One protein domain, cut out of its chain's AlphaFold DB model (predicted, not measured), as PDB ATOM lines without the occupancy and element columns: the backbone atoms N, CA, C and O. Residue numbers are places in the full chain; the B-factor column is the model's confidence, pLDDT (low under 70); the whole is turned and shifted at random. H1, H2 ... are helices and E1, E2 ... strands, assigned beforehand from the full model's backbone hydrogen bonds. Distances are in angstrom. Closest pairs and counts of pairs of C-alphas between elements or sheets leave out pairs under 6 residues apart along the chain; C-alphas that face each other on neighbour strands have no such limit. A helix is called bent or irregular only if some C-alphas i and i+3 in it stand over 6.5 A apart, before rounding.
ATOM      1  N   ASP A  90       0.076  36.591  53.418       85.81
ATOM      2  CA  ASP A  90       1.470  37.008  53.604       85.81
ATOM      3  C   ASP A  90       2.451  36.118  52.813       85.81
ATOM      4  O   ASP A  90       3.376  36.623  52.172       85.81
ATOM      5  N   ASP A  91       2.226  34.800  52.796       87.56
ATOM      6  CA  ASP A  91       3.021  33.859  52.000       87.56
ATOM      7  C   ASP A  91       2.804  34.038  50.497       87.56
ATOM      8  O   ASP A  91       3.766  34.006  49.724       87.56
ATOM      9  N   TYR A  92       1.553  34.240  50.072       89.19
ATOM     10  CA  TYR A  92       1.223  34.513  48.676       89.19
ATOM     11  C   TYR A  92       1.989  35.734  48.179       89.19
ATOM     12  O   TYR A  92       2.726  35.668  47.199       89.19
ATOM     13  N   VAL A  93       1.890  36.828  48.917       86.00
ATOM     14  CA  VAL A  93       2.588  38.072  48.627       86.00
ATOM     15  C   VAL A  93       4.097  37.854  48.476       86.00
ATOM     16  O   VAL A  93       4.683  38.197  47.446       86.00
ATOM     17  N   ARG A  94       4.731  37.277  49.504       84.25
ATOM     18  CA  ARG A  94       6.194  37.232  49.617       84.25
ATOM     19  C   ARG A  94       6.835  36.211  48.690       84.25
ATOM     20  O   ARG A  94       7.883  36.495  48.121       84.25
ATOM     21  N   PHE A  95       6.229  35.035  48.563       89.62
ATOM     22  CA  PHE A  95       6.849  33.872  47.922       89.62
ATOM     23  C   PHE A  95       6.189  33.472  46.605       89.62
ATOM     24  O   PHE A  95       6.675  32.562  45.935       89.62
ATOM     25  N   HIS A  96       5.108  34.152  46.218       90.88
ATOM     26  CA  HIS A  96       4.420  33.909  44.957       90.88
ATOM     27  C   HIS A  96       4.387  35.206  44.148       90.88
ATOM     28  O   HIS A  96       5.058  35.291  43.128       90.88
ATOM     29  N   PHE A  97       3.700  36.248  44.623       88.88
ATOM     30  CA  PHE A  97       3.458  37.473  43.860       88.88
ATOM     31  C   PHE A  97       4.737  38.262  43.535       88.88
ATOM     32  O   PHE A  97       5.004  38.504  42.362       88.88
ATOM     33  N   PHE A  98       5.564  38.615  44.528       85.25
ATOM     34  CA  PHE A  98       6.758  39.448  44.292       85.25
ATOM     35  C   PHE A  98       7.854  38.758  43.476       85.25
ATOM     36  O   PHE A  98       8.567  39.409  42.717       85.25
ATOM     37  N   VAL A  99       7.990  37.440  43.613       89.62
ATOM     38  CA  VAL A  99       9.067  36.674  42.965       89.62
ATOM     39  C   VAL A  99       8.672  36.121  41.596       89.62
ATOM     40  O   VAL A  99       9.538  35.645  40.863       89.62
ATOM     41  N   ARG A 100       7.389  36.186  41.205       91.56
ATOM     42  CA  ARG A 100       6.897  35.564  39.961       91.56
ATOM     43  C   ARG A 100       7.512  36.144  38.696       91.56
ATOM     44  O   ARG A 100       7.687  35.421  37.717       91.56
ATOM     45  N   GLU A 101       7.812  37.442  38.681       90.75
ATOM     46  CA  GLU A 101       8.448  38.056  37.516       90.75
ATOM     47  C   GLU A 101       9.885  37.569  37.366       90.75
ATOM     48  O   GLU A 101      10.298  37.165  36.277       90.75
ATOM     49  N   GLU A 102      10.640  37.590  38.459       91.88
ATOM     50  CA  GLU A 102      12.012  37.110  38.458       91.88
ATOM     51  C   GLU A 102      12.050  35.619  38.109       91.88
ATOM     52  O   GLU A 102      12.778  35.231  37.197       91.88
ATOM     53  N   PHE A 103      11.166  34.804  38.700       94.38
ATOM     54  CA  PHE A 103      11.050  33.380  38.385       94.38
ATOM     55  C   PHE A 103      10.734  33.130  36.905       94.38
ATOM     56  O   PHE A 103      11.312  32.227  36.303       94.38
ATOM     57  N   ARG A 104       9.883  33.952  36.280       93.56
ATOM     58  CA  ARG A 104       9.641  33.888  34.831       93.56
ATOM     59  C   ARG A 104      10.908  34.163  34.017       93.56
ATOM     60  O   ARG A 104      11.103  33.561  32.971       93.56
ATOM     61  N   LYS A 105      11.762  35.092  34.444       91.69
ATOM     62  CA  LYS A 105      12.967  35.450  33.678       91.69
ATOM     63  C   LYS A 105      14.102  34.447  33.876       91.69
ATOM     64  O   LYS A 105      14.821  34.157  32.923       91.69
ATOM     65  N   VAL A 106      14.266  33.918  35.090       93.69
ATOM     66  CA  VAL A 106      15.463  33.140  35.464       93.69
ATOM     67  C   VAL A 106      15.187  31.667  35.773       93.69
ATOM     68  O   VAL A 106      16.115  30.861  35.742       93.69
ATOM     69  N   GLY A 107      13.934  31.273  36.025       95.19
ATOM     70  CA  GLY A 107      13.571  29.936  36.506       95.19
ATOM     71  C   GLY A 107      14.004  28.805  35.570       95.19
ATOM     72  O   GLY A 107      14.611  27.831  36.016       95.19
ATOM     73  N   TYR A 108      13.782  28.948  34.260       95.88
ATOM     74  CA  TYR A 108      14.207  27.932  33.290       95.88
ATOM     75  C   TYR A 108      15.735  27.851  33.151       95.88
ATOM     76  O   TYR A 108      16.306  26.766  33.028       95.88
ATOM     77  N   ALA A 109      16.431  28.992  33.220       94.31
ATOM     78  CA  ALA A 109      17.892  29.018  33.218       94.31
ATOM     79  C   ALA A 109      18.455  28.307  34.456       94.31
ATOM     80  O   ALA A 109      19.335  27.455  34.311       94.31
ATOM     81  N   LEU A 110      17.888  28.581  35.639       94.50
ATOM     82  CA  LEU A 110      18.199  27.874  36.883       94.50
ATOM     83  C   LEU A 110      17.978  26.367  36.730       94.50
ATOM     84  O   LEU A 110      18.887  25.597  37.024       94.50
ATOM     85  N   TYR A 111      16.835  25.935  36.186       95.19
ATOM     86  CA  TYR A 111      16.569  24.518  35.922       95.19
ATOM     87  C   TYR A 111      17.669  23.866  35.067       95.19
ATOM     88  O   TYR A 111      18.211  22.818  35.437       95.19
ATOM     89  N   LYS A 112      18.072  24.512  33.964       93.31
ATOM     90  CA  LYS A 112      19.117  23.997  33.063       93.31
ATOM     91  C   LYS A 112      20.489  23.875  33.726       93.31
ATOM     92  O   LYS A 112      21.195  22.898  33.463       93.31
ATOM     93  N   VAL A 113      20.900  24.856  34.534       91.44
ATOM     94  CA  VAL A 113      22.219  24.823  35.193       91.44
ATOM     95  C   VAL A 113      22.238  23.855  36.374       91.44
ATOM     96  O   VAL A 113      23.224  23.139  36.552       91.44
ATOM     97  N   TRP A 114      21.136  23.765  37.119       89.94
ATOM     98  CA  TRP A 114      21.009  22.902  38.291       89.94
ATOM     99  C   TRP A 114      20.911  21.418  37.915       89.94
ATOM    100  O   TRP A 114      21.482  20.570  38.590       89.94
ATOM    101  N   LYS A 115      20.312  21.097  36.760       83.94
ATOM    102  CA  LYS A 115      20.319  19.739  36.183       83.94
ATOM    103  C   LYS A 115      21.734  19.200  35.914       83.94
ATOM    104  O   LYS A 115      21.926  17.989  35.847       83.94
ATOM    105  N   LYS A 116      22.721  20.081  35.715       81.00
ATOM    106  CA  LYS A 116      24.084  19.728  35.276       81.00
ATOM    107  C   LYS A 116      25.134  19.760  36.390       81.00
ATOM    108  O   LYS A 116      26.255  19.314  36.153       81.00
ATOM    109  N   LYS A 117      24.834  20.332  37.559       73.94
ATOM    110  CA  LYS A 117      25.820  20.607  38.618       73.94
ATOM    111  C   LYS A 117      25.250  20.301  40.003       73.94
ATOM    112  O   LYS A 117      24.055  20.421  40.231       73.94
ATOM    113  N   SER A 118      26.127  19.933  40.934       74.12
ATOM    114  CA  SER A 118      25.798  19.765  42.352       74.12
ATOM    115  C   SER A 118      25.413  21.097  43.010       74.12
ATOM    116  O   SER A 118      25.879  22.153  42.589       74.12
ATOM    117  N   TYR A 119      24.569  21.011  44.047       72.62
ATOM    118  CA  TYR A 119      23.959  22.112  44.808       72.62
ATOM    119  C   TYR A 119      24.996  23.142  45.301       72.62
ATOM    120  O   TYR A 119      25.635  22.918  46.330       72.62
ATOM    121  N   PRO A 120      25.205  24.265  44.596       75.56
ATOM    122  CA  PRO A 120      26.261  25.203  44.937       75.56
ATOM    123  C   PRO A 120      25.745  26.240  45.926       75.56
ATOM    124  O   PRO A 120      24.606  26.691  45.832       75.56
ATOM    125  N   HIS A 121      26.610  26.677  46.839       78.88
ATOM    126  CA  HIS A 121      26.287  27.820  47.682       78.88
ATOM    127  C   HIS A 121      26.261  29.111  46.843       78.88
ATOM    128  O   HIS A 121      27.226  29.364  46.110       78.88
ATOM    129  N   PRO A 122      25.197  29.932  46.942       86.25
ATOM    130  CA  PRO A 122      25.102  31.189  46.212       86.25
ATOM    131  C   PRO A 122      26.229  32.142  46.610       86.25
ATOM    132  O   PRO A 122      26.538  32.297  47.796       86.25
ATOM    133  N   LYS A 123      26.839  32.817  45.635       91.25
ATOM    134  CA  LYS A 123      27.839  33.858  45.918       91.25
ATOM    135  C   LYS A 123      27.140  35.194  46.124       91.25
ATOM    136  O   LYS A 123      26.493  35.693  45.212       91.25
ATOM    137  N   LYS A 124      27.297  35.777  47.311       93.75
ATOM    138  CA  LYS A 124      26.643  37.025  47.722       93.75
ATOM    139  C   LYS A 124      27.498  38.252  47.398       93.75
ATOM    140  O   LYS A 124      28.686  38.279  47.721       93.75
ATOM    141  N   ARG A 125      26.879  39.305  46.860       92.94
ATOM    142  CA  ARG A 125      27.477  40.645  46.712       92.94
ATOM    143  C   ARG A 125      26.459  41.740  47.018       92.94
ATOM    144  O   ARG A 125      25.258  41.516  46.896       92.94
ATOM    145  N   LYS A 126      26.925  42.934  47.405       90.62
ATOM    146  CA  LYS A 126      26.041  44.108  47.512       90.62
ATOM    147  C   LYS A 126      25.465  44.444  46.136       90.62
ATOM    148  O   LYS A 126      26.173  44.320  45.127       90.62
ATOM    149  N   ALA A 127      24.197  44.835  46.117       85.94
ATOM    150  CA  ALA A 127      23.557  45.323  44.910       85.94
ATOM    151  C   ALA A 127      24.142  46.690  44.511       85.94
ATOM    152  O   ALA A 127      24.546  47.487  45.359       85.94
ATOM    153  N   LYS A 128      24.214  46.934  43.208       86.06
ATOM    154  CA  LYS A 128      24.643  48.170  42.553       86.06
ATOM    155  C   LYS A 128      23.434  48.813  41.882       86.06
ATOM    156  O   LYS A 128      22.488  48.119  41.533       86.06
ATOM    157  N   GLU A 129      23.500  50.114  41.608       77.56
ATOM    158  CA  GLU A 129      22.434  50.822  40.875       77.56
ATOM    159  C   GLU A 129      22.166  50.238  39.478       77.56
ATOM    160  O   GLU A 129      21.044  50.291  38.991       77.56
ATOM    161  N   SER A 130      23.190  49.656  38.844       79.12
ATOM    162  CA  SER A 130      23.081  49.009  37.535       79.12
ATOM    163  C   SER A 130      22.493  47.600  37.581       79.12
ATOM    164  O   SER A 130      22.277  47.011  36.523       79.12
ATOM    165  N   ASP A 131      22.332  47.009  38.766       79.50
ATOM    166  CA  ASP A 131      21.772  45.668  38.853       79.50
ATOM    167  C   ASP A 131      20.305  45.721  38.445       79.50
ATOM    168  O   ASP A 131      19.522  46.518  38.962       79.50
ATOM    169  N   ALA A 132      19.930  44.838  37.522       66.50
ATOM    170  CA  ALA A 132      18.541  44.617  37.173       66.50
ATOM    171  C   ALA A 132      17.861  43.863  38.322       66.50
ATOM    172  O   ALA A 132      17.595  42.667  38.217       66.50
ATOM    173  N   ILE A 133      17.611  44.545  39.443       66.94
ATOM    174  CA  ILE A 133      16.734  44.003  40.474       66.94
ATOM    175  C   ILE A 133      15.332  44.024  39.875       66.94
ATOM    176  O   ILE A 133      14.739  45.083  39.656       66.94
ATOM    177  N   ILE A 134      14.861  42.840  39.499       64.19
ATOM    178  CA  ILE A 134      13.608  42.678  38.778       64.19
ATOM    179  C   ILE A 134      12.478  42.887  39.775       64.19
ATOM    180  O   ILE A 134      12.185  42.035  40.607       64.19
ATOM    181  N   PHE A 135      11.868  44.059  39.686       62.12
ATOM    182  CA  PHE A 135      10.693  44.416  40.452       62.12
ATOM    183  C   PHE A 135       9.507  44.497  39.509       62.12
ATOM    184  O   PHE A 135       9.603  45.158  38.472       62.12
ATOM    185  N   ASN A 136       8.380  43.914  39.909       58.66
ATOM    186  CA  ASN A 136       7.143  44.176  39.205       58.66
ATOM    187  C   ASN A 136       6.728  45.623  39.525       58.66
ATOM    188  O   ASN A 136       6.707  46.053  40.681       58.66
ATOM    189  N   ALA A 137       6.452  46.402  38.477       53.31
ATOM    190  CA  ALA A 137       6.097  47.819  38.569       53.31
ATOM    191  C   ALA A 137       4.822  48.064  39.401       53.31
ATOM    192  O   ALA A 137       4.625  49.159  39.926       53.31
ATOM    193  N   TYR A 138       3.984  47.037  39.538       55.50
ATOM    194  CA  TYR A 138       2.762  47.030  40.340       55.50
ATOM    195  C   TYR A 138       2.966  46.496  41.760       55.50
ATOM    196  O   TYR A 138       2.025  46.480  42.557       55.50
ATOM    197  N   ASP A 139       4.179  46.057  42.102       58.31
ATOM    198  CA  ASP A 139       4.492  45.691  43.468       58.31
ATOM    199  C   ASP A 139       4.463  46.976  44.301       58.31
ATOM    200  O   ASP A 139       5.392  47.787  44.261       58.31
ATOM    201  N   GLN A 140       3.393  47.172  45.076       54.72
ATOM    202  CA  GLN A 140       3.262  48.239  46.071       54.72
ATOM    203  C   GLN A 140       4.221  48.002  47.257       54.72
ATOM    204  O   GLN A 140       3.853  47.890  48.427       54.72
ATOM    205  N   ARG A 141       5.511  47.913  46.935       55.97
ATOM    206  CA  ARG A 141       6.626  47.514  47.789       55.97
ATOM    207  C   ARG A 141       6.851  48.443  48.965       55.97
ATOM    208  O   ARG A 141       7.593  48.040  49.842       55.97
ATOM    209  N   GLY A 142       6.274  49.646  49.001       56.69
ATOM    210  CA  GLY A 142       6.476  50.593  50.106       56.69
ATOM    211  C   GLY A 142       6.223  49.938  51.466       56.69
ATOM    212  O   GLY A 142       7.100  49.935  52.323       56.69
ATOM    213  N   TYR A 143       5.099  49.230  51.587       58.69
ATOM    214  CA  TYR A 143       4.724  48.535  52.816       58.69
ATOM    215  C   TYR A 143       5.694  47.399  53.196       58.69
ATOM    216  O   TYR A 143       6.216  47.354  54.309       58.69
ATOM    217  N   TYR A 144       5.995  46.487  52.269       59.53
ATOM    218  CA  TYR A 144       6.862  45.338  52.566       59.53
ATOM    219  C   TYR A 144       8.357  45.703  52.626       59.53
ATOM    220  O   TYR A 144       9.126  45.015  53.302       59.53
ATOM    221  N   LYS A 145       8.780  46.802  51.985       59.28
ATOM    222  CA  LYS A 145      10.113  47.402  52.155       59.28
ATOM    223  C   LYS A 145      10.282  47.926  53.581       59.28
ATOM    224  O   LYS A 145      11.281  47.593  54.217       59.28
ATOM    225  N   ASP A 146       9.287  48.636  54.114       60.34
ATOM    226  CA  ASP A 146       9.304  49.133  55.497       60.34
ATOM    227  C   ASP A 146       9.372  47.996  56.530       60.34
ATOM    228  O   ASP A 146      10.014  48.129  57.576       60.34
ATOM    229  N   LEU A 147       8.748  46.848  56.232       56.47
ATOM    230  CA  LEU A 147       8.812  45.653  57.079       56.47
ATOM    231  C   LEU A 147      10.209  45.017  57.106       56.47
ATOM    232  O   LEU A 147      10.627  44.519  58.154       56.47
ATOM    233  N   ARG A 148      10.948  45.049  55.990       57.00
ATOM    234  CA  ARG A 148      12.274  44.420  55.891       57.00
ATOM    235  C   ARG A 148      13.370  45.187  56.633       57.00
ATOM    236  O   ARG A 148      14.359  44.559  56.996       57.00
ATOM    237  N   LYS A 149      13.211  46.496  56.904       56.06
ATOM    238  CA  LYS A 149      14.208  47.354  57.600       56.06
ATOM    239  C   LYS A 149      15.658  47.140  57.122       56.06
ATOM    240  O   LYS A 149      16.598  47.227  57.911       56.06
ATOM    241  N   GLN A 150      15.834  46.790  55.853       56.59
ATOM    242  CA  GLN A 150      17.128  46.505  55.252       56.59
ATOM    243  C   GLN A 150      17.393  47.579  54.210       56.59
ATOM    244  O   GLN A 150      16.848  47.534  53.110       56.59
ATOM    245  N   ASP A 151      18.235  48.544  54.578       59.75
ATOM    246  CA  ASP A 151      18.734  49.554  53.641       59.75
ATOM    247  C   ASP A 151      19.718  48.933  52.633       59.75
ATOM    248  O   ASP A 151      19.896  49.437  51.527       59.75
ATOM    249  N   GLU A 152      20.345  47.806  52.992       75.00
ATOM    250  CA  GLU A 152      21.288  47.098  52.128       75.00
ATOM    251  C   GLU A 152      20.610  45.968  51.346       75.00
ATOM    252  O   GLU A 152      20.147  44.986  51.926       75.00
ATOM    253  N   ARG A 153      20.618  46.088  50.014       82.75
ATOM    254  CA  ARG A 153      20.182  45.049  49.072       82.75
ATOM    255  C   ARG A 153      21.355  44.203  48.595       82.75
ATOM    256  O   ARG A 153      22.482  44.693  48.457       82.75
ATOM    257  N   PHE A 154      21.080  42.939  48.294       88.50
ATOM    258  CA  PHE A 154      22.087  42.000  47.806       88.50
ATOM    259  C   PHE A 154      21.654  41.312  46.514       88.50
ATOM    260  O   PHE A 154      20.472  41.064  46.293       88.50
ATOM    261  N   MET A 155      22.652  40.978  45.698       92.06
ATOM    262  CA  MET A 155      22.523  40.085  44.552       92.06
ATOM    263  C   MET A 155      23.282  38.795  44.840       92.06
ATOM    264  O   MET A 155      24.329  38.803  45.506       92.06
ATOM    265  N   PHE A 156      22.768  37.697  44.308       93.12
ATOM    266  CA  PHE A 156      23.337  36.372  44.459       93.12
ATOM    267  C   PHE A 156      23.589  35.749  43.096       93.12
ATOM    268  O   PHE A 156      22.718  35.760  42.238       93.12
ATOM    269  N   ASP A 157      24.775  35.182  42.910       92.75
ATOM    270  CA  ASP A 157      25.103  34.374  41.739       92.75
ATOM    271  C   ASP A 157      24.927  32.888  42.082       92.75
ATOM    272  O   ASP A 157      25.624  32.341  42.950       92.75
ATOM    273  N   ILE A 158      23.990  32.244  41.385       91.31
ATOM    274  CA  ILE A 158      23.735  30.807  41.423       91.31
ATOM    275  C   ILE A 158      24.118  30.220  40.060       91.31
ATOM    276  O   ILE A 158      23.344  30.245  39.107       91.31
ATOM    277  N   LEU A 159      25.322  29.646  39.971       88.50
ATOM    278  CA  LEU A 159      25.829  28.975  38.760       88.50
ATOM    279  C   LEU A 159      25.881  29.850  37.495       88.50
ATOM    280  O   LEU A 159      25.772  29.327  36.384       88.50
ATOM    281  N   GLY A 160      26.115  31.147  37.647       89.31
ATOM    282  CA  GLY A 160      26.121  32.131  36.569       89.31
ATOM    283  C   GLY A 160      24.757  32.776  36.319       89.31
ATOM    284  O   GLY A 160      24.621  33.512  35.346       89.31
ATOM    285  N   VAL A 161      23.753  32.495  37.156       92.19
ATOM    286  CA  VAL A 161      22.442  33.151  37.123       92.19
ATOM    287  C   VAL A 161      22.350  34.104  38.307       92.19
ATOM    288  O   VAL A 161      22.399  33.670  39.458       92.19
ATOM    289  N   GLU A 162      22.236  35.399  38.022       92.50
ATOM    290  CA  GLU A 162      22.064  36.417  39.058       92.50
ATOM    291  C   GLU A 162      20.602  36.502  39.503       92.50
ATOM    292  O   GLU A 162      19.700  36.564  38.667       92.50
ATOM    293  N   VAL A 163      20.390  36.514  40.819       92.50
ATOM    294  CA  VAL A 163      19.074  36.623  41.456       92.50
ATOM    295  C   VAL A 163      19.097  37.593  42.640       92.50
ATOM    296  O   VAL A 163      20.148  37.842  43.239       92.50
ATOM    297  N   SER A 164      17.938  38.140  42.984       91.12
ATOM    298  CA  SER A 164      17.743  39.051  44.108       91.12
ATOM    299  C   SER A 164      17.760  38.332  45.464       91.12
ATOM    300  O   SER A 164      17.562  37.121  45.572       91.12
ATOM    301  N   ASP A 165      17.973  39.098  46.533       88.19
ATOM    302  CA  ASP A 165      17.757  38.658  47.916       88.19
ATOM    303  C   ASP A 165      16.329  38.147  48.178       88.19
ATOM    304  O   ASP A 165      16.163  37.125  48.837       88.19
ATOM    305  N   GLU A 166      15.305  38.787  47.613       86.81
ATOM    306  CA  GLU A 166      13.908  38.328  47.688       86.81
ATOM    307  C   GLU A 166      13.714  36.949  47.042       86.81
ATOM    308  O   GLU A 166      12.982  36.110  47.568       86.81
ATOM    309  N   PHE A 167      14.396  36.692  45.926       91.56
ATOM    310  CA  PHE A 167      14.371  35.387  45.280       91.56
ATOM    311  C   PHE A 167      15.111  34.327  46.097       91.56
ATOM    312  O   PHE A 167      14.648  33.191  46.181       91.56
ATOM    313  N   VAL A 168      16.227  34.681  46.745       91.62
ATOM    314  CA  VAL A 168      16.906  33.772  47.682       91.62
ATOM    315  C   VAL A 168      16.014  33.439  48.877       91.62
ATOM    316  O   VAL A 168      15.905  32.259  49.202       91.62
ATOM    317  N   ASP A 169      15.305  34.410  49.461       90.00
ATOM    318  CA  ASP A 169      14.328  34.137  50.529       90.00
ATOM    319  C   ASP A 169      13.258  33.133  50.067       90.00
ATOM    320  O   ASP A 169      12.828  32.264  50.828       90.00
ATOM    321  N   PHE A 170      12.820  33.234  48.808       93.56
ATOM    322  CA  PHE A 170      11.900  32.277  48.200       93.56
ATOM    323  C   PHE A 170      12.526  30.882  48.037       93.56
ATOM    324  O   PHE A 170      11.887  29.888  48.389       93.56
ATOM    325  N   ILE A 171      13.776  30.781  47.575       93.88
ATOM    326  CA  ILE A 171      14.494  29.498  47.508       93.88
ATOM    327  C   ILE A 171      14.595  28.872  48.904       93.88
ATOM    328  O   ILE A 171      14.364  27.673  49.063       93.88
ATOM    329  N   GLU A 172      14.927  29.665  49.922       92.94
ATOM    330  CA  GLU A 172      15.013  29.209  51.310       92.94
ATOM    331  C   GLU A 172      13.652  28.755  51.849       92.94
ATOM    332  O   GLU A 172      13.585  27.735  52.536       92.94
ATOM    333  N   HIS A 173      12.569  29.452  51.488       93.25
ATOM    334  CA  HIS A 173      11.201  29.071  51.839       93.25
ATOM    335  C   HIS A 173      10.797  27.710  51.252       93.25
ATOM    336  O   HIS A 173      10.201  26.894  51.954       93.25
ATOM    337  N   VAL A 174      11.140  27.446  49.987       93.75
ATOM    338  CA  VAL A 174      10.912  26.137  49.343       93.75
ATOM    339  C   VAL A 174      11.844  25.060  49.916       93.75
ATOM    340  O   VAL A 174      11.463  23.895  50.039       93.75
ATOM    341  N   GLY A 175      13.065  25.450  50.274       92.75
ATOM    342  CA  GLY A 175      14.133  24.591  50.770       92.75
ATOM    343  C   GLY A 175      15.306  24.544  49.792       92.75
ATOM    344  O   GLY A 175      15.188  24.055  48.668       92.75
ATOM    345  N   PHE A 176      16.473  25.017  50.233       90.56
ATOM    346  CA  PHE A 176      17.666  25.067  49.390       90.56
ATOM    347  C   PHE A 176      18.151  23.665  48.987       90.56
ATOM    348  O   PHE A 176      18.090  22.717  49.770       90.56
ATOM    349  N   GLY A 177      18.708  23.541  47.782       90.06
ATOM    350  CA  GLY A 177      19.313  22.298  47.314       90.06
ATOM    351  C   GLY A 177      18.321  21.398  46.577       90.06
ATOM    352  O   GLY A 177      17.730  21.809  45.579       90.06
ATOM    353  N   GLU A 178      18.173  20.160  47.049       91.69
ATOM    354  CA  GLU A 178      17.285  19.157  46.448       91.69
ATOM    355  C   GLU A 178      15.808  19.592  46.407       91.69
ATOM    356  O   GLU A 178      15.200  19.437  45.347       91.69
ATOM    357  N   PRO A 179      15.218  20.194  47.465       93.69
ATOM    358  CA  PRO A 179      13.819  20.615  47.417       93.69
ATOM    359  C   PRO A 179      13.562  21.677  46.341       93.69
ATOM    360  O   PRO A 179      12.632  21.532  45.550       93.69
ATOM    361  N   PHE A 180      14.411  22.704  46.242       94.50
ATOM    362  CA  PHE A 180      14.269  23.721  45.200       94.50
ATOM    363  C   PHE A 180      14.527  23.165  43.798       94.50
ATOM    364  O   PHE A 180      13.818  23.511  42.855       94.50
ATOM    365  N   TYR A 181      15.488  22.252  43.634       94.00
ATOM    366  CA  TYR A 181      15.663  21.585  42.345       94.00
ATOM    367  C   TYR A 181      14.425  20.770  41.956       94.00
ATOM    368  O   TYR A 181      13.985  20.840  40.811       94.00
ATOM    369  N   HIS A 182      13.810  20.064  42.905       94.75
ATOM    370  CA  HIS A 182      12.559  19.354  42.660       94.75
ATOM    371  C   HIS A 182      11.416  20.315  42.294       94.75
ATOM    372  O   HIS A 182      10.656  20.042  41.367       94.75
ATOM    373  N   PHE A 183      11.337  21.484  42.937       96.06
ATOM    374  CA  PHE A 183      10.411  22.551  42.549       96.06
ATOM    375  C   PHE A 183      10.625  22.991  41.090       96.06
ATOM    376  O   PHE A 183       9.660  23.101  40.332       96.06
ATOM    377  N   LEU A 184      11.878  23.184  40.658       95.88
ATOM    378  CA  LEU A 184      12.210  23.499  39.264       95.88
ATOM    379  C   LEU A 184      11.840  22.353  38.310       95.88
ATOM    380  O   LEU A 184      11.319  22.604  37.226       95.88
ATOM    381  N   GLN A 185      12.075  21.098  38.706       95.56
ATOM    382  CA  GLN A 185      11.693  19.924  37.916       95.56
ATOM    383  C   GLN A 185      10.182  19.850  37.708       95.56
ATOM    384  O   GLN A 185       9.751  19.622  36.579       95.56
ATOM    385  N   ILE A 186       9.385  20.079  38.756       95.88
ATOM    386  CA  ILE A 186       7.922  20.121  38.652       95.88
ATOM    387  C   ILE A 186       7.492  21.133  37.583       95.88
ATOM    388  O   ILE A 186       6.646  20.812  36.756       95.88
ATOM    389  N   HIS A 187       8.105  22.322  37.568       96.00
ATOM    390  CA  HIS A 187       7.736  23.394  36.643       96.00
ATOM    391  C   HIS A 187       8.240  23.194  35.210       96.00
ATOM    392  O   HIS A 187       7.542  23.582  34.281       96.00
ATOM    393  N   PHE A 188       9.437  22.639  35.006       96.12
ATOM    394  CA  PHE A 188      10.130  22.749  33.712       96.12
ATOM    395  C   PHE A 188      10.535  21.421  33.066       96.12
ATOM    396  O   PHE A 188      11.024  21.430  31.939       96.12
ATOM    397  N   SER A 189      10.355  20.275  33.732       94.31
ATOM    398  CA  SER A 189      10.845  18.982  33.215       94.31
ATOM    399  C   SER A 189      10.209  18.531  31.899       94.31
ATOM    400  O   SER A 189      10.861  17.812  31.148       94.31
ATOM    401  N   ASN A 190       8.984  18.978  31.620       92.62
ATOM    402  CA  ASN A 190       8.225  18.636  30.416       92.62
ATOM    403  C   ASN A 190       8.150  19.798  29.413       92.62
ATOM    404  O   ASN A 190       7.243  19.814  28.588       92.62
ATOM    405  N   ILE A 191       9.036  20.795  29.528       94.81
ATOM    406  CA  ILE A 191       9.017  21.999  28.689       94.81
ATOM    407  C   ILE A 191      10.319  22.089  27.895       94.81
ATOM    408  O   ILE A 191      11.409  22.232  28.468       94.81
ATOM    409  N   GLU A 192      10.203  22.064  26.570       94.38
ATOM    410  CA  GLU A 192      11.341  22.294  25.688       94.38
ATOM    411  C   GLU A 192      11.735  23.776  25.668       94.38
ATOM    412  O   GLU A 192      10.914  24.682  25.835       94.38
ATOM    413  N   GLU A 193      13.020  24.052  25.438       94.19
ATOM    414  CA  GLU A 193      13.544  25.423  25.503       94.19
ATOM    415  C   GLU A 193      12.860  26.349  24.489       94.19
ATOM    416  O   GLU A 193      12.552  27.498  24.803       94.19
ATOM    417  N   SER A 194      12.573  25.832  23.293       95.94
ATOM    418  CA  SER A 194      11.876  26.578  22.242       95.94
ATOM    419  C   SER A 194      10.458  26.986  22.655       95.94
ATOM    420  O   SER A 194      10.073  28.132  22.435       95.94
ATOM    421  N   GLU A 195       9.716  26.100  23.322       95.56
ATOM    422  CA  GLU A 195       8.350  26.365  23.782       95.56
ATOM    423  C   GLU A 195       8.323  27.393  24.918       95.56
ATOM    424  O   GLU A 195       7.427  28.239  24.983       95.56
ATOM    425  N   TYR A 196       9.320  27.347  25.807       94.25
ATOM    426  CA  TYR A 196       9.455  28.322  26.885       94.25
ATOM    427  C   TYR A 196       9.838  29.713  26.370       94.25
ATOM    428  O   TYR A 196       9.327  30.721  26.867       94.25
ATOM    429  N   ILE A 197      10.730  29.780  25.375       93.56
ATOM    430  CA  ILE A 197      11.098  31.031  24.698       93.56
ATOM    431  C   ILE A 197       9.876  31.617  23.985       93.56
ATOM    432  O   ILE A 197       9.607  32.807  24.133       93.56
ATOM    433  N   GLU A 198       9.116  30.789  23.266       94.56
ATOM    434  CA  GLU A 198       7.888  31.206  22.584       94.56
ATOM    435  C   GLU A 198       6.865  31.782  23.574       94.56
ATOM    436  O   GLU A 198       6.361  32.885  23.363       94.56
ATOM    437  N   LEU A 199       6.599  31.087  24.688       93.88
ATOM    438  CA  LEU A 199       5.667  31.576  25.706       93.88
ATOM    439  C   LEU A 199       6.140  32.905  26.320       93.88
ATOM    440  O   LEU A 199       5.338  33.811  26.534       93.88
ATOM    441  N   ASN A 200       7.441  33.051  26.588       91.12
ATOM    442  CA  ASN A 200       7.994  34.305  27.109       91.12
ATOM    443  C   ASN A 200       7.926  35.465  26.113       91.12
ATOM    444  O   ASN A 200       7.807  36.611  26.545       91.12
ATOM    445  N   ALA A 201       7.998  35.190  24.811       90.62
ATOM    446  CA  ALA A 201       7.851  36.208  23.775       90.62
ATOM    447  C   ALA A 201       6.415  36.760  23.689       90.62
ATOM    448  O   ALA A 201       6.225  37.888  23.247       90.62
ATOM    449  N   GLN A 202       5.422  35.994  24.154       89.19
ATOM    450  CA  GLN A 202       4.004  36.373  24.218       89.19
ATOM    451  C   GLN A 202       3.620  37.033  25.556       89.19
ATOM    452  O   GLN A 202       2.449  37.080  25.921       89.19
ATOM    453  N   TYR A 203       4.601  37.490  26.335       87.69
ATOM    454  CA  TYR A 203       4.347  38.107  27.631       87.69
ATOM    455  C   TYR A 203       3.587  39.438  27.482       87.69
ATOM    456  O   TYR A 203       4.123  40.400  26.932       87.69
ATOM    457  N   GLU A 204       2.374  39.494  28.034       82.31
ATOM    458  CA  GLU A 204       1.565  40.716  28.143       82.31
ATOM    459  C   GLU A 204       1.583  41.238  29.585       82.31
ATOM    460  O   GLU A 204       2.157  42.287  29.876       82.31
ATOM    461  N   ASP A 205       1.027  40.453  30.507       87.88
ATOM    462  CA  ASP A 205       1.032  40.718  31.941       87.88
ATOM    463  C   ASP A 205       1.311  39.440  32.749       87.88
ATOM    464  O   ASP A 205       1.241  38.317  32.244       87.88
ATOM    465  N   HIS A 206       1.663  39.602  34.026       87.31
ATOM    466  CA  HIS A 206       2.037  38.482  34.891       87.31
ATOM    467  C   HIS A 206       0.895  37.495  35.157       87.31
ATOM    468  O   HIS A 206       1.153  36.293  35.224       87.31
ATOM    469  N   CYS A 207      -0.334  37.980  35.332       88.56
ATOM    470  CA  CYS A 207      -1.491  37.134  35.601       88.56
ATOM    471  C   CYS A 207      -1.785  36.261  34.377       88.56
ATOM    472  O   CYS A 207      -1.783  35.032  34.485       88.56
ATOM    473  N   ALA A 208      -1.939  36.881  33.204       90.56
ATOM    474  CA  ALA A 208      -2.170  36.174  31.950       90.56
ATOM    475  C   ALA A 208      -1.025  35.209  31.629       90.56
ATOM    476  O   ALA A 208      -1.276  34.056  31.280       90.56
ATOM    477  N   PHE A 209       0.230  35.632  31.823       93.75
ATOM    478  CA  PHE A 209       1.390  34.773  31.598       93.75
ATOM    479  C   PHE A 209       1.322  33.493  32.433       93.75
ATOM    480  O   PHE A 209       1.469  32.403  31.885       93.75
ATOM    481  N   TRP A 210       1.096  33.596  33.747       94.25
ATOM    482  CA  TRP A 210       1.099  32.421  34.620       94.25
ATOM    483  C   TRP A 210      -0.130  31.533  34.421       94.25
ATOM    484  O   TRP A 210       0.001  30.310  34.453       94.25
ATOM    485  N   CYS A 211      -1.295  32.111  34.126       92.50
ATOM    486  CA  CYS A 211      -2.468  31.344  33.703       92.50
ATOM    487  C   CYS A 211      -2.192  30.557  32.409       92.50
ATOM    488  O   CYS A 211      -2.442  29.353  32.353       92.50
ATOM    489  N   ASN A 212      -1.596  31.201  31.401       94.12
ATOM    490  CA  ASN A 212      -1.228  30.558  30.139       94.12
ATOM    491  C   ASN A 212      -0.130  29.507  30.327       94.12
ATOM    492  O   ASN A 212      -0.210  28.435  29.729       94.12
ATOM    493  N   PHE A 213       0.859  29.770  31.186       95.75
ATOM    494  CA  PHE A 213       1.911  28.816  31.536       95.75
ATOM    495  C   PHE A 213       1.311  27.514  32.071       95.75
ATOM    496  O   PHE A 213       1.589  26.454  31.518       95.75
ATOM    497  N   TYR A 214       0.447  27.582  33.090       95.69
ATOM    498  CA  TYR A 214      -0.147  26.379  33.686       95.69
ATOM    499  C   TYR A 214      -1.199  25.714  32.789       95.69
ATOM    500  O   TYR A 214      -1.403  24.505  32.890       95.69
ATOM    501  N   SER A 215      -1.833  26.466  31.883       93.69
ATOM    502  CA  SER A 215      -2.728  25.902  30.868       93.69
ATOM    503  C   SER A 215      -1.970  25.152  29.765       93.69
ATOM    504  O   SER A 215      -2.424  24.094  29.338       93.69
ATOM    505  N   LYS A 216      -0.847  25.698  29.275       94.31
ATOM    506  CA  LYS A 216      -0.027  25.092  28.208       94.31
ATOM    507  C   LYS A 216       0.847  23.960  28.748       94.31
ATOM    508  O   LYS A 216       1.018  22.949  28.074       94.31
ATOM    509  N   PHE A 217       1.340  24.104  29.976       94.75
ATOM    510  CA  PHE A 217       2.217  23.147  30.645       94.75
ATOM    511  C   PHE A 217       1.652  22.743  32.019       94.75
ATOM    512  O   PHE A 217       2.152  23.187  33.058       94.75
ATOM    513  N   PRO A 218       0.601  21.900  32.061       93.06
ATOM    514  CA  PRO A 218       0.060  21.405  33.319       93.06
ATOM    515  C   PRO A 218       1.126  20.679  34.145       93.06
ATOM    516  O   PRO A 218       1.856  19.821  33.638       93.06
ATOM    517  N   LEU A 219       1.199  20.994  35.439       93.81
ATOM    518  CA  LEU A 219       2.170  20.369  36.332       93.81
ATOM    519  C   LEU A 219       1.775  18.912  36.611       93.81
ATOM    520  O   LEU A 219       0.686  18.637  37.115       93.81
ATOM    521  N   ASN A 220       2.681  17.971  36.343       87.69
ATOM    522  CA  ASN A 220       2.478  16.563  36.678       87.69
ATOM    523  C   ASN A 220       3.041  16.263  38.074       87.69
ATOM    524  O   ASN A 220       4.218  15.937  38.225       87.69
ATOM    525  N   ILE A 221       2.203  16.412  39.103       92.69
ATOM    526  CA  ILE A 221       2.605  16.239  40.503       92.69
ATOM    527  C   ILE A 221       2.059  14.914  41.041       92.69
ATOM    528  O   ILE A 221       0.906  14.822  41.457       92.69
ATOM    529  N   SER A 222       2.888  13.873  41.070       88.38
ATOM    530  CA  SER A 222       2.503  12.562  41.616       88.38
ATOM    531  C   SER A 222       2.519  12.532  43.150       88.38
ATOM    532  O   SER A 222       1.688  11.885  43.787       88.38
ATOM    533  N   GLU A 223       3.452  13.255  43.768       92.06
ATOM    534  CA  GLU A 223       3.656  13.240  45.212       92.06
ATOM    535  C   GLU A 223       2.720  14.214  45.938       92.06
ATOM    536  O   GLU A 223       2.779  15.430  45.751       92.06
ATOM    537  N   LYS A 224       1.904  13.694  46.867       91.44
ATOM    538  CA  LYS A 224       0.944  14.497  47.647       91.44
ATOM    539  C   LYS A 224       1.589  15.694  48.353       91.44
ATOM    540  O   LYS A 224       0.975  16.755  48.419       91.44
ATOM    541  N   LYS A 225       2.819  15.546  48.860       91.94
ATOM    542  CA  LYS A 225       3.528  16.629  49.560       91.94
ATOM    543  C   LYS A 225       3.844  17.825  48.668       91.94
ATOM    544  O   LYS A 225       4.110  18.870  49.226       91.94
ATOM    545  N   TRP A 226       3.811  17.685  47.342       92.88
ATOM    546  CA  TRP A 226       4.115  18.743  46.375       92.88
ATOM    547  C   TRP A 226       2.874  19.337  45.712       92.88
ATOM    548  O   TRP A 226       2.974  20.342  45.020       92.88
ATOM    549  N   GLN A 227       1.685  18.782  45.963       91.56
ATOM    550  CA  GLN A 227       0.424  19.275  45.394       91.56
ATOM    551  C   GLN A 227       0.152  20.752  45.725       91.56
ATOM    552  O   GLN A 227      -0.494  21.456  44.956       91.56
ATOM    553  N   TYR A 228       0.691  21.249  46.844       87.62
ATOM    554  CA  TYR A 228       0.592  22.658  47.231       87.62
ATOM    555  C   TYR A 228       1.294  23.625  46.256       87.62
ATOM    556  O   TYR A 228       0.962  24.811  46.274       87.62
ATOM    557  N   VAL A 229       2.210  23.123  45.412       91.56
ATOM    558  CA  VAL A 229       2.921  23.875  44.362       91.56
ATOM    559  C   VAL A 229       2.068  24.103  43.115       91.56
ATOM    560  O   VAL A 229       2.410  24.928  42.271       91.56
ATOM    561  N   ASN A 230       0.927  23.419  42.996       91.12
ATOM    562  CA  ASN A 230       0.064  23.613  41.846       91.12
ATOM    563  C   ASN A 230      -0.367  25.081  41.714       91.12
ATOM    564  O   ASN A 230      -0.803  25.685  42.693       91.12
ATOM    565  N   GLU A 231      -0.221  25.626  40.504       91.25
ATOM    566  CA  GLU A 231      -0.532  27.019  40.159       91.25
ATOM    567  C   GLU A 231       0.208  28.082  40.991       91.25
ATOM    568  O   GLU A 231      -0.275  29.205  41.075       91.25
ATOM    569  N   TRP A 232       1.366  27.767  41.588       94.44
ATOM    570  CA  TRP A 232       2.113  28.643  42.511       94.44
ATOM    571  C   TRP A 232       2.101  30.133  42.132       94.44
ATOM    572  O   TRP A 232       1.681  30.980  42.911       94.44
ATOM    573  N   PHE A 233       2.513  30.478  40.916       94.00
ATOM    574  CA  PHE A 233       2.631  31.878  40.501       94.00
ATOM    575  C   PHE A 233       1.340  32.486  39.924       94.00
ATOM    576  O   PHE A 233       1.315  33.672  39.585       94.00
ATOM    577  N   SER A 234       0.269  31.697  39.816       92.44
ATOM    578  CA  SER A 234      -1.038  32.132  39.325       92.44
ATOM    579  C   SER A 234      -1.932  32.622  40.475       92.44
ATOM    580  O   SER A 234      -1.865  32.094  41.589       92.44
ATOM    581  N   PRO A 235      -2.831  33.596  40.231       90.31
ATOM    582  CA  PRO A 235      -3.843  34.007  41.210       90.31
ATOM    583  C   PRO A 235      -4.746  32.865  41.683       90.31
ATOM    584  O   PRO A 235      -5.293  32.929  42.788       90.31
ATOM    585  N   GLU A 236      -4.889  31.805  40.879       92.06
ATOM    586  CA  GLU A 236      -5.667  30.618  41.244       92.06
ATOM    587  C   GLU A 236      -5.173  29.969  42.544       92.06
ATOM    588  O   GLU A 236      -5.986  29.483  43.336       92.06
ATOM    589  N   TRP A 237      -3.871  30.069  42.847       93.69
ATOM    590  CA  TRP A 237      -3.309  29.559  44.095       93.69
ATOM    591  C   TRP A 237      -3.983  30.166  45.328       93.69
ATOM    592  O   TRP A 237      -4.364  29.435  46.250       93.69
ATOM    593  N   LEU A 238      -4.160  31.491  45.343       92.00
ATOM    594  CA  LEU A 238      -4.790  32.188  46.462       92.00
ATOM    595  C   LEU A 238      -6.321  32.084  46.391       92.00
ATOM    596  O   LEU A 238      -6.963  31.921  47.429       92.00
ATOM    597  N   LYS A 239      -6.921  32.071  45.187       92.62
ATOM    598  CA  LYS A 239      -8.370  31.845  45.010       92.62
ATOM    599  C   LYS A 239      -8.832  30.520  45.621       92.62
ATOM    600  O   LYS A 239      -9.827  30.504  46.340       92.62
ATOM    601  N   LYS A 240      -8.086  29.431  45.408       92.12
ATOM    602  CA  LYS A 240      -8.394  28.094  45.955       92.12
ATOM    603  C   LYS A 240      -8.225  27.984  47.472       92.12
ATOM    604  O   LYS A 240      -8.631  26.986  48.058       92.12
ATOM    605  N   ARG A 241      -7.615  28.987  48.109       92.56
ATOM    606  CA  ARG A 241      -7.337  29.026  49.554       92.56
ATOM    607  C   ARG A 241      -8.161  30.078  50.291       92.56
ATOM    608  O   ARG A 241      -7.869  30.389  51.446       92.56
TER     609      ARG A 241
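AT A GLANCE: This is residues 90 to 241 of the 301 residues of an uncharacterized protein of Planctomycetes bacterium SRT547 (UniProt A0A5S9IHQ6). Nine helices and a small sheet make a rounded body round H2, which H5 crosses and near which H4, H6 and H7 lie, H6 and H7 side by side. The three-stranded sheet is at one side, its E3 by H2, and H8 and H9 lie on the far side from it; a long link leads from E1 to H3, away from the other helices, where residues 145 to 151 stick out. The printed part has 152 residues and its class is mostly helix, with named elements in the order H1, H2, E1, H3, E2, E3, H4, H5, H6, H7, H8, H9; the sheet's order is E1 - E2 - E3, antiparallel throughout. It is compact, with a radius of gyration of the C-alphas of 15.3 A and spans of 41 by 36 by 32 A.

IN THESE COORDINATES: Find C-alpha 90 at (1.470, 37.008, 53.604), where H1, residues 90 to 97, begins. From C-alpha 100 at (6.897, 35.564, 39.961), H2 runs 19.0 A over residues 100 to 114; it is irregular, C-alphas 105 and 108 being 7.6 A apart. Next come E1, residues 123 to 126, H3, 141 to 148, E2, 154 to 158, and E3, 161 to 164. H4 takes residues 165 to 174, 14.3 A, H5 178 to 188, 15.0 A, H6 193 to 201, 12.3 A, and H7 206 to 216, 15.1 A. H8, residues 224 to 229, is irregular, C-alphas 225 and 228 being 7.1 A apart; H9, residues 236 to 239, ends with C-alpha 239 at (-8.370, 31.845, 45.010).

HOW THE PARTS SIT: Look at Phe 95 and Phe 170, 5.3 A apart, the closest C-alphas where H1 touches H4. H2 touches H5, closest at C-alphas 111 and 184, 5.6 A, and only grazes the sheet with residues 102 to 114. E1 and E2 are antiparallel, with N 125 and O 155 at 2.9 A; in the hairpin E2 and E3, N 156 and O 163 are at 2.8 A. H4 is on the sheet at a height of 7.8 A, over E3. H6 and H7, a helical hairpin, only just touch, with 3 pairs of C-alphas within 8 A, the closest 199 and 213 at 7.5 A. H8 is close to H5 but not clearly touching, C-alphas 183 and 229 at 7.8 A, and so is H9 to H1, 92 and 238 at 6.8 A. H3 is apart from H4, for instance. Every O i to N i+4 pair is within hydrogen-bond range in H3, H4, H5, H6 and H7, but 3 of 4 in H1, 9 of 11 in H2 and 0 of 2 in H8, which has 2 of 3 O i to N i+3 pairs; H9 is too short for such a pair.

THE WHOLE: The C-alphas of Glu 129 and Ser 222 are the two farthest apart, 43.1 A. The printed part has no cut, and its one long link is E1 to H3, 14 residues. Mean pLDDT of the printed part is 86.4; residues 132 to 151 are under 70.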